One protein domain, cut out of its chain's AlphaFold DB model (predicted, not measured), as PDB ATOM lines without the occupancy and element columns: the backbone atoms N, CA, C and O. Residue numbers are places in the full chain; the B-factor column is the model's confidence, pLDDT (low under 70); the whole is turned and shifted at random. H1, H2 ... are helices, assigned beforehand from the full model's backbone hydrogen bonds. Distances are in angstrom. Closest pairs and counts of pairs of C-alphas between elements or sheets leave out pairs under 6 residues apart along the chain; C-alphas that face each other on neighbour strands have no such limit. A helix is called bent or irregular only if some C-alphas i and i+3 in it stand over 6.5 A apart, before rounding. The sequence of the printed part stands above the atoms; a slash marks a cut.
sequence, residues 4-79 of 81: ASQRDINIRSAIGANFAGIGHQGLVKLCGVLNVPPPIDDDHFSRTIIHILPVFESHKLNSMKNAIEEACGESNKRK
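Overview. This is residues 4 to 79 of the 81 residues of the protein "Hypothetical protein" of Rotaria sp. Silwood1 (UniProt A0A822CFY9). A small head of helices, H1, H2 and the first arm of a bent helix, H3a, sends out one long helical arm. That arm lies in H3b: residues 57 to 79, of which 57 to 77 belong to H3, stick out and make the length. The printed part has 76 residues, with three named helices in the order H1, H2, H3, no named strand, and the class all helix. It is only just extended, close to loose, with a radius of gyration of the C-alphas of 17.6 A and spans of 57 by 25 by 21 A.

Along the chain. Find C-alpha 4 at (136.465, 184.072, 158.574); from there H1, residues 4 to 19, runs 22.8 A. Next look at H2, residues 23 to 33, 15.5 A long. H3, residues 42 to 77, was assigned as one helix by its hydrogen bonds but is bent: C-alphas 51 and 54 are 6.5 A apart. Its arm H3a, residues 42 to 51, is 14.7 A long; H3b, residues 54 to 77, runs 34.6 A to C-alpha 77 at (172.030, 216.964, 143.431).

Arrangement. Residues 13 to 18 of H1 touch H2, closest at the C-alphas of Ala 17 and Gly 23, 5.0 A; the steep tilt of 69 degrees, opposite ways, is only just short of perpendicular. Residues 11 to 15 of H1 touch H3a, closest at the C-alphas of Ala 14 and Phe 45, 6.8 A, only just about perpendicular at 72 degrees. H2 and H3a are close but not clearly touching. H3b, at a steep tilt of 43 degrees to H3a, is apart from H1 and H2. Every O i to N i+4 pair is within hydrogen-bond range in H1, H2 and H3b; in H3a 5 of 6 are.

Size, cuts and confidence. The C-alphas of Asn 35 and Lys 79, the two farthest apart, are 57.3 A apart. The printed part has no cut, and no link is long. The pLDDT is under 70 in 19 residues, among them 42 to 46 and 75 to 79.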
ATOM      1  N   ALA A   4     135.850 182.825 159.027       61.66
ATOM      2  CA  ALA A   4     136.465 184.072 158.574       61.66
ATOM      3  C   ALA A   4     137.817 184.345 159.260       61.66
ATOM      4  O   ALA A   4     138.775 184.721 158.592       61.66
ATOM      5  N   SER A   5     137.917 184.087 160.569       71.25
ATOM      6  CA  SER A   5     139.164 184.239 161.330       71.25
ATOM      7  C   SER A   5     140.232 183.232 160.890       71.25
ATOM      8  O   SER A   5     141.393 183.602 160.745       71.25
ATOM      9  N   GLN A   6     139.837 181.990 160.588       64.81
ATOM     10  CA  GLN A   6     140.751 180.978 160.049       64.81
ATOM     11  C   GLN A   6     141.320 181.402 158.687       64.81
ATOM     12  O   GLN A   6     142.522 181.326 158.462       64.81
ATOM     13  N   ARG A   7     140.464 181.900 157.785       66.31
ATOM     14  CA  ARG A   7     140.872 182.347 156.446       66.31
ATOM     15  C   ARG A   7     141.880 183.499 156.493       66.31
ATOM     16  O   ARG A   7     142.816 183.501 155.702       66.31
ATOM     17  N   ASP A   8     141.711 184.450 157.411       68.50
ATOM     18  CA  ASP A   8     142.644 185.576 157.570       68.50
ATOM     19  C   ASP A   8     144.024 185.113 158.067       68.50
ATOM     20  O   ASP A   8     145.049 185.468 157.481       68.50
ATOM     21  N   ILE A   9     144.060 184.240 159.083       73.00
ATOM     22  CA  ILE A   9     145.302 183.637 159.602       73.00
ATOM     23  C   ILE A   9     146.043 182.885 158.494       73.00
ATOM     24  O   ILE A   9     147.263 183.002 158.354       73.00
ATOM     25  N   ASN A  10     145.296 182.151 157.676       70.50
ATOM     26  CA  ASN A  10     145.818 181.387 156.555       70.50
ATOM     27  C   ASN A  10     146.487 182.297 155.519       70.50
ATOM     28  O   ASN A  10     147.660 182.107 155.196       70.50
ATOM     29  N   ILE A  11     145.783 183.335 155.065       71.69
ATOM     30  CA  ILE A  11     146.312 184.301 154.094       71.69
ATOM     31  C   ILE A  11     147.578 184.973 154.638       71.69
ATOM     32  O   ILE A  11     148.597 185.004 153.949       71.69
ATOM     33  N   ARG A  12     147.558 185.448 155.890       74.88
ATOM     34  CA  ARG A  12     148.723 186.096 156.516       74.88
ATOM     35  C   ARG A  12     149.920 185.160 156.628       74.88
ATOM     36  O   ARG A  12     151.039 185.580 156.349       74.88
ATOM     37  N   SER A  13     149.690 183.903 156.996       73.12
ATOM     38  CA  SER A  13     150.756 182.904 157.122       73.12
ATOM     39  C   SER A  13     151.382 182.585 155.766       73.12
ATOM     40  O   SER A  13     152.603 182.517 155.654       73.12
ATOM     41  N   ALA A  14     150.563 182.456 154.717       70.25
ATOM     42  CA  ALA A  14     151.051 182.212 153.365       70.25
ATOM     43  C   ALA A  14     151.863 183.391 152.818       70.25
ATOM     44  O   ALA A  14     152.953 183.208 152.277       70.25
ATOM     45  N   ILE A  15     151.361 184.610 153.018       73.19
ATOM     46  CA  ILE A  15     152.065 185.843 152.669       73.19
ATOM     47  C   ILE A  15     153.402 185.925 153.424       73.19
ATOM     48  O   ILE A  15     154.449 186.109 152.804       73.19
ATOM     49  N   GLY A  16     153.385 185.728 154.745       75.94
ATOM     50  CA  GLY A  16     154.577 185.771 155.595       75.94
ATOM     51  C   GLY A  16     155.635 184.736 155.205       75.94
ATOM     52  O   GLY A  16     156.821 185.052 155.166       75.94
ATOM     53  N   ALA A  17     155.217 183.524 154.837       75.75
ATOM     54  CA  ALA A  17     156.123 182.473 154.387       75.75
ATOM     55  C   ALA A  17     156.843 182.813 153.071       75.75
ATOM     56  O   ALA A  17     158.023 182.497 152.912       75.75
ATOM     57  N   ASN A  18     156.165 183.487 152.137       73.38
ATOM     58  CA  ASN A  18     156.826 183.985 150.927       73.38
ATOM     59  C   ASN A  18     157.786 185.127 151.237       73.38
ATOM     60  O   ASN A  18     158.892 185.146 150.705       73.38
ATOM     61  N   PHE A  19     157.392 186.051 152.117       69.56
ATOM     62  CA  PHE A  19     158.258 187.152 152.542       69.56
ATOM     63  C   PHE A  19     159.543 186.666 153.210       69.56
ATOM     64  O   PHE A  19     160.606 187.229 152.978       69.56
ATOM     65  N   ALA A  20     159.451 185.601 154.003       77.75
ATOM     66  CA  ALA A  20     160.603 184.979 154.645       77.75
ATOM     67  C   ALA A  20     161.437 184.099 153.690       77.75
ATOM     68  O   ALA A  20     162.449 183.546 154.113       77.75
ATOM     69  N   GLY A  21     161.025 183.926 152.428       78.38
ATOM     70  CA  GLY A  21     161.721 183.087 151.444       78.38
ATOM     71  C   GLY A  21     161.630 181.579 151.708       78.38
ATOM     72  O   GLY A  21     162.332 180.802 151.070       78.38
ATOM     73  N   ILE A  22     160.772 181.151 152.639       81.06
ATOM     74  CA  ILE A  22     160.646 179.744 153.049       81.06
ATOM     75  C   ILE A  22     159.571 178.995 152.240       81.06
ATOM     76  O   ILE A  22     159.592 177.764 152.157       81.06
ATOM     77  N   GLY A  23     158.631 179.736 151.638       77.81
ATOM     78  CA  GLY A  23     157.539 179.193 150.829       77.81
ATOM     79  C   GLY A  23     156.621 178.238 151.603       77.81
ATOM     80  O   GLY A  23     156.645 178.177 152.834       77.81
ATOM     81  N   HIS A  24     155.800 177.466 150.882       76.56
ATOM     82  CA  HIS A  24     154.854 176.537 151.515       76.56
ATOM     83  C   HIS A  24     155.551 175.478 152.367       76.56
ATOM     84  O   HIS A  24     155.222 175.285 153.531       76.56
ATOM     85  N   GLN A  25     156.550 174.807 151.788       78.56
ATOM     86  CA  GLN A  25     157.237 173.704 152.453       78.56
ATOM     87  C   GLN A  25     157.946 174.162 153.726       78.56
ATOM     88  O   GLN A  25     157.955 173.442 154.722       78.56
ATOM     89  N   GLY A  26     158.530 175.361 153.712       78.44
ATOM     90  CA  GLY A  26     159.126 175.939 154.903       78.44
ATOM     91  C   GLY A  26     158.088 176.315 155.955       78.44
ATOM     92  O   GLY A  26     158.317 176.052 157.133       78.44
ATOM     93  N   LEU A  27     156.925 176.836 155.550       79.56
ATOM     94  CA  LEU A  27     155.808 177.097 156.462       79.56
ATOM     95  C   LEU A  27     155.296 175.808 157.120       79.56
ATOM     96  O   LEU A  27     155.131 175.774 158.335       79.56
ATOM     97  N   VAL A  28     155.104 174.737 156.347       79.81
ATOM     98  CA  VAL A  28     154.666 173.429 156.864       79.81
ATOM     99  C   VAL A  28     155.686 172.863 157.855       79.81
ATOM    100  O   VAL A  28     155.306 172.422 158.941       79.81
ATOM    101  N   LYS A  29     156.986 172.930 157.535       82.00
ATOM    102  CA  LYS A  29     158.057 172.512 158.456       82.00
ATOM    103  C   LYS A  29     158.071 173.350 159.734       82.00
ATOM    104  O   LYS A  29     158.193 172.784 160.816       82.00
ATOM    105  N   LEU A  30     157.913 174.671 159.626       77.75
ATOM    106  CA  LEU A  30     157.847 175.574 160.776       77.75
ATOM    107  C   LEU A  30     156.653 175.242 161.680       77.75
ATOM    108  O   LEU A  30     156.821 175.134 162.891       77.75
ATOM    109  N   CYS A  31     155.470 175.018 161.105       80.56
ATOM    110  CA  CYS A  31     154.291 174.581 161.852       80.56
ATOM    111  C   CYS A  31     154.528 173.239 162.560       80.56
ATOM    112  O   CYS A  31     154.180 173.103 163.732       80.56
ATOM    113  N   GLY A  32     155.196 172.291 161.895       80.00
ATOM    114  CA  GLY A  32     155.600 171.019 162.497       80.00
ATOM    115  C   GLY A  32     156.537 171.186 163.700       80.00
ATOM    116  O   GLY A  32     156.300 170.578 164.738       80.00
ATOM    117  N   VAL A  33     157.553 172.054 163.601       82.19
ATOM    118  CA  VAL A  33     158.477 172.367 164.714       82.19
ATOM    119  C   VAL A  33     157.746 173.015 165.890       82.19
ATOM    120  O   VAL A  33     158.030 172.708 167.044       82.19
ATOM    121  N   LEU A  34     156.790 173.899 165.603       78.19
ATOM    122  CA  LEU A  34     155.988 174.592 166.611       78.19
ATOM    123  C   LEU A  34     154.842 173.731 167.171       78.19
ATOM    124  O   LEU A  34     154.109 174.196 168.042       78.19
ATOM    125  N   ASN A  35     154.687 172.494 166.686       81.25
ATOM    126  CA  ASN A  35     153.603 171.577 167.035       81.25
ATOM    127  C   ASN A  35     152.202 172.203 166.863       81.25
ATOM    128  O   ASN A  35     151.293 171.981 167.665       81.25
ATOM    129  N   VAL A  36     152.040 173.017 165.816       75.06
ATOM    130  CA  VAL A  36     150.765 173.637 165.435       75.06
ATOM    131  C   VAL A  36     150.284 173.068 164.100       75.06
ATOM    132  O   VAL A  36     151.103 172.752 163.233       75.06
ATOM    133  N   PRO A  37     148.963 172.940 163.892       71.94
ATOM    134  CA  PRO A  37     148.440 172.471 162.619       71.94
ATOM    135  C   PRO A  37     148.801 173.459 161.498       71.94
ATOM    136  O   PRO A  37     148.728 174.676 161.711       71.94
ATOM    137  N   PRO A  38     149.174 172.969 160.301       71.06
ATOM    138  CA  PRO A  38     149.420 173.840 159.167       71.06
ATOM    139  C   PRO A  38     148.131 174.607 158.832       71.06
ATOM    140  O   PRO A  38     147.042 174.027 158.845       71.06
ATOM    141  N   PRO A  39     148.229 175.914 158.548       66.44
ATOM    142  CA  PRO A  39     147.051 176.751 158.376       66.44
ATOM    143  C   PRO A  39     146.217 176.352 157.147       66.44
ATOM    144  O   PRO A  39     145.004 176.547 157.140       66.44
ATOM    145  N   ILE A  40     146.836 175.791 156.104       69.75
ATOM    146  CA  ILE A  40     146.198 175.580 154.800       69.75
ATOM    147  C   ILE A  40     146.665 174.273 154.163       69.75
ATOM    148  O   ILE A  40     147.840 173.934 154.291       69.75
ATOM    149  N   ASP A  41     145.768 173.603 153.436       71.56
ATOM    150  CA  ASP A  41     146.131 172.584 152.450       71.56
ATOM    151  C   ASP A  41     146.880 173.190 151.242       71.56
ATOM    152  O   ASP A  41     146.703 174.368 150.903       71.56
ATOM    153  N   ASP A  42     147.727 172.380 150.598       64.88
ATOM    154  CA  ASP A  42     148.579 172.766 149.464       64.88
ATOM    155  C   ASP A  42     147.789 173.398 148.302       64.88
ATOM    156  O   ASP A  42     148.271 174.327 147.645       64.88
ATOM    157  N   ASP A  43     146.559 172.938 148.065       68.19
ATOM    158  CA  ASP A  43     145.691 173.398 146.978       68.19
ATOM    159  C   ASP A  43     145.216 174.838 147.210       68.19
ATOM    160  O   ASP A  43     145.303 175.697 146.322       68.19
ATOM    161  N   HIS A  44     144.735 175.140 148.416       67.25
ATOM    162  CA  HIS A  44     144.344 176.494 148.802       67.25
ATOM    163  C   HIS A  44     145.540 177.437 148.883       67.25
ATOM    164  O   HIS A  44     145.417 178.610 148.511       67.25
ATOM    165  N   PHE A  45     146.691 176.950 149.353       66.06
ATOM    166  CA  PHE A  45     147.923 177.728 149.349       66.06
ATOM    167  C   PHE A  45     148.310 178.115 147.918       66.06
ATOM    168  O   PHE A  45     148.490 179.301 147.630       66.06
ATOM    169  N   SER A  46     148.342 177.144 147.005       65.12
ATOM    170  CA  SER A  46     148.717 177.351 145.603       65.12
ATOM    171  C   SER A  46     147.789 178.342 144.899       65.12
ATOM    172  O   SER A  46     148.262 179.279 144.258       65.12
ATOM    173  N   ARG A  47     146.466 178.224 145.086       71.00
ATOM    174  CA  ARG A  47     145.497 179.183 144.516       71.00
ATOM    175  C   ARG A  47     145.695 180.600 145.049       71.00
ATOM    176  O   ARG A  47     145.616 181.563 144.293       71.00
ATOM    177  N   THR A  48     145.960 180.735 146.345       67.62
ATOM    178  CA  THR A  48     146.151 182.041 146.992       67.62
ATOM    179  C   THR A  48     147.444 182.705 146.516       67.62
ATOM    180  O   THR A  48     147.462 183.896 146.209       67.62
ATOM    181  N   ILE A  49     148.512 181.919 146.380       67.00
ATOM    182  CA  ILE A  49     149.801 182.360 145.846       67.00
ATOM    183  C   ILE A  49     149.669 182.866 144.418       67.00
ATOM    184  O   ILE A  49     150.149 183.957 144.140       67.00
ATOM    185  N   ILE A  50     148.988 182.135 143.532       72.12
ATOM    186  CA  ILE A  50     148.859 182.512 142.114       72.12
ATOM    187  C   ILE A  50     148.279 183.926 141.947       72.12
ATOM    188  O   ILE A  50     148.673 184.648 141.036       72.12
ATOM    189  N   HIS A  51     147.384 184.353 142.841       71.19
ATOM    190  CA  HIS A  51     146.801 185.695 142.792       71.19
ATOM    191  C   HIS A  51     147.650 186.769 143.485       71.19
ATOM    192  O   HIS A  51     147.634 187.924 143.064       71.19
ATOM    193  N   ILE A  52     148.385 186.414 144.540       71.62
ATOM    194  CA  ILE A  52     149.155 187.375 145.345       71.62
ATOM    195  C   ILE A  52     150.559 187.597 144.777       71.62
ATOM    196  O   ILE A  52     151.056 188.722 144.809       71.62
ATOM    197  N   LEU A  53     151.198 186.549 144.250       70.31
ATOM    198  CA  LEU A  53     152.582 186.592 143.781       70.31
ATOM    199  C   LEU A  53     152.798 187.650 142.685       70.31
ATOM    200  O   LEU A  53     153.725 188.440 142.835       70.31
ATOM    201  N   PRO A  54     151.941 187.766 141.648       77.75
ATOM    202  CA  PRO A  54     152.145 188.761 140.593       77.75
ATOM    203  C   PRO A  54     152.030 190.201 141.106       77.75
ATOM    204  O   PRO A  54     152.833 191.067 140.759       77.75
ATOM    205  N   VAL A  55     151.051 190.457 141.981       76.94
ATOM    206  CA  VAL A  55     150.881 191.760 142.641       76.94
ATOM    207  C   VAL A  55     152.126 192.079 143.460       76.94
ATOM    208  O   VAL A  55     152.686 193.169 143.351       76.94
ATOM    209  N   PHE A  56     152.613 191.106 144.223       71.94
ATOM    210  CA  PHE A  56     153.809 191.262 145.029       71.94
ATOM    211  C   PHE A  56     155.066 191.542 144.192       71.94
ATOM    212  O   PHE A  56     155.806 192.483 144.484       71.94
ATOM    213  N   GLU A  57     155.292 190.779 143.124       76.12
ATOM    214  CA  GLU A  57     156.422 190.979 142.215       76.12
ATOM    215  C   GLU A  57     156.385 192.360 141.558       76.12
ATOM    216  O   GLU A  57     157.421 193.026 141.481       76.12
ATOM    217  N   SER A  58     155.195 192.838 141.178       79.06
ATOM    218  CA  SER A  58     155.022 194.192 140.646       79.06
ATOM    219  C   SER A  58     155.408 195.272 141.665       79.06
ATOM    220  O   SER A  58     156.123 196.217 141.328       79.06
ATOM    221  N   HIS A  59     155.022 195.114 142.936       79.44
ATOM    222  CA  HIS A  59     155.388 196.052 143.998       79.44
ATOM    223  C   HIS A  59     156.883 196.019 144.304       79.44
ATOM    224  O   HIS A  59     157.484 197.078 144.483       79.44
ATOM    225  N   LYS A  60     157.498 194.830 144.318       78.69
ATOM    226  CA  LYS A  60     158.946 194.679 144.499       78.69
ATOM    227  C   LYS A  60     159.712 195.396 143.387       78.69
ATOM    228  O   LYS A  60     160.628 196.163 143.675       78.69
ATOM    229  N   LEU A  61     159.311 195.186 142.132       82.00
ATOM    230  CA  LEU A  61     159.924 195.835 140.973       82.00
ATOM    231  C   LEU A  61     159.795 197.361 141.053       82.00
ATOM    232  O   LEU A  61     160.786 198.070 140.887       82.00
ATOM    233  N   ASN A  62     158.598 197.863 141.363       84.88
ATOM    234  CA  ASN A  62     158.351 199.298 141.496       84.88
ATOM    235  C   ASN A  62     159.131 199.912 142.667       84.88
ATOM    236  O   ASN A  62     159.701 200.987 142.524       84.88
ATOM    237  N   SER A  63     159.216 199.219 143.804       84.62
ATOM    238  CA  SER A  63     160.004 199.671 144.955       84.62
ATOM    239  C   SER A  63     161.493 199.768 144.617       84.62
ATOM    240  O   SER A  63     162.112 200.787 144.920       84.62
ATOM    241  N   MET A  64     162.058 198.767 143.932       85.19
ATOM    242  CA  MET A  64     163.447 198.817 143.469       85.19
ATOM    243  C   MET A  64     163.674 199.951 142.470       85.19
ATOM    244  O   MET A  64     164.662 200.672 142.580       85.19
ATOM    245  N   LYS A  65     162.755 200.131 141.515       89.50
ATOM    246  CA  LYS A  65     162.828 201.217 140.535       89.50
ATOM    247  C   LYS A  65     162.848 202.581 141.226       89.50
ATOM    248  O   LYS A  65     163.736 203.378 140.946       89.50
ATOM    249  N   ASN A  66     161.941 202.803 142.174       89.44
ATOM    250  CA  ASN A  66     161.871 204.049 142.935       89.44
ATOM    251  C   ASN A  66     163.154 204.291 143.743       89.44
ATOM    252  O   ASN A  66     163.681 205.397 143.718       89.44
ATOM    253  N   ALA A  67     163.695 203.260 144.401       88.25
ATOM    254  CA  ALA A  67     164.945 203.376 145.156       88.25
ATOM    255  C   ALA A  67     166.142 203.745 144.256       88.25
ATOM    256  O   ALA A  67     167.002 204.532 144.650       88.25
ATOM    257  N   ILE A  68     166.193 203.206 143.032       86.94
ATOM    258  CA  ILE A  68     167.218 203.562 142.040       86.94
ATOM    259  C   ILE A  68     167.033 205.007 141.568       86.94
ATOM    260  O   ILE A  68     168.007 205.756 141.502       86.94
ATOM    261  N   GLU A  69     165.805 205.414 141.239       88.75
ATOM    262  CA  GLU A  69     165.501 206.784 140.811       88.75
ATOM    263  C   GLU A  69     165.860 207.811 141.894       88.75
ATOM    264  O   GLU A  69     166.473 208.836 141.590       88.75
ATOM    265  N   GLU A  70     165.560 207.507 143.157       87.19
ATOM    266  CA  GLU A  70     165.924 208.325 144.313       87.19
ATOM    267  C   GLU A  70     167.447 208.442 144.466       87.19
ATOM    268  O   GLU A  70     167.979 209.553 144.515       87.19
ATOM    269  N   ALA A  71     168.172 207.318 144.432       84.56
ATOM    270  CA  ALA A  71     169.631 207.307 144.523       84.56
ATOM    271  C   ALA A  71     170.302 208.091 143.375       84.56
ATOM    272  O   ALA A  71     171.246 208.857 143.596       84.56
ATOM    273  N   CYS A  72     169.798 207.948 142.145       80.25
ATOM    274  CA  CYS A  72     170.261 208.713 140.984       80.25
ATOM    275  C   CYS A  72     169.966 210.215 141.129       80.25
ATOM    276  O   CYS A  72     170.826 211.050 140.830       80.25
ATOM    277  N   GLY A  73     168.775 210.573 141.615       79.44
ATOM    278  CA  GLY A  73     168.381 211.956 141.875       79.44
ATOM    279  C   GLY A  73     169.255 212.631 142.933       79.44
ATOM    280  O   GLY A  73     169.715 213.757 142.730       79.44
ATOM    281  N   GLU A  74     169.551 211.942 144.036       74.56
ATOM    282  CA  GLU A  74     170.466 212.441 145.068       74.56
ATOM    283  C   GLU A  74     171.903 212.590 144.559       74.56
ATOM    284  O   GLU A  74     172.566 213.590 144.852       74.56
ATOM    285  N   SER A  75     172.386 211.635 143.759       67.69
ATOM    286  CA  SER A  75     173.729 211.711 143.179       67.69
ATOM    287  C   SER A  75     173.890 212.901 142.230       67.69
ATOM    288  O   SER A  75     174.982 213.469 142.167       67.69
ATOM    289  N   ASN A  76     172.846 213.280 141.491       60.12
ATOM    290  CA  ASN A  76     172.885 214.455 140.619       60.12
ATOM    291  C   ASN A  76     172.804 215.767 141.410       60.12
ATOM    292  O   ASN A  76     173.469 216.733 141.045       60.12
ATOM    293  N   LYS A  77     172.071 215.797 142.532       58.69
ATOM    294  CA  LYS A  77     172.030 216.964 143.431       58.69
ATOM    295  C   LYS A  77     173.364 217.219 144.137       58.69
ATOM    296  O   LYS A  77     173.725 218.372 144.324       58.69
ATOM    297  N   ARG A  78     174.127 216.172 144.482       58.16
ATOM    298  CA  ARG A  78     175.469 216.301 145.096       58.16
ATOM    299  C   ARG A  78     176.574 216.746 144.125       58.16
ATOM    300  O   ARG A  78     177.680 217.019 144.576       58.16
ATOM    301  N   LYS A  79     176.310 216.787 142.812       55.31
ATOM    302  CA  LYS A  79     177.280 217.184 141.771       55.31
ATOM    303  C   LYS A  79     177.133 218.632 141.283       55.31
ATOM    304  O   LYS A  79     177.908 219.040 140.421       55.31
TER     305      LYS A  79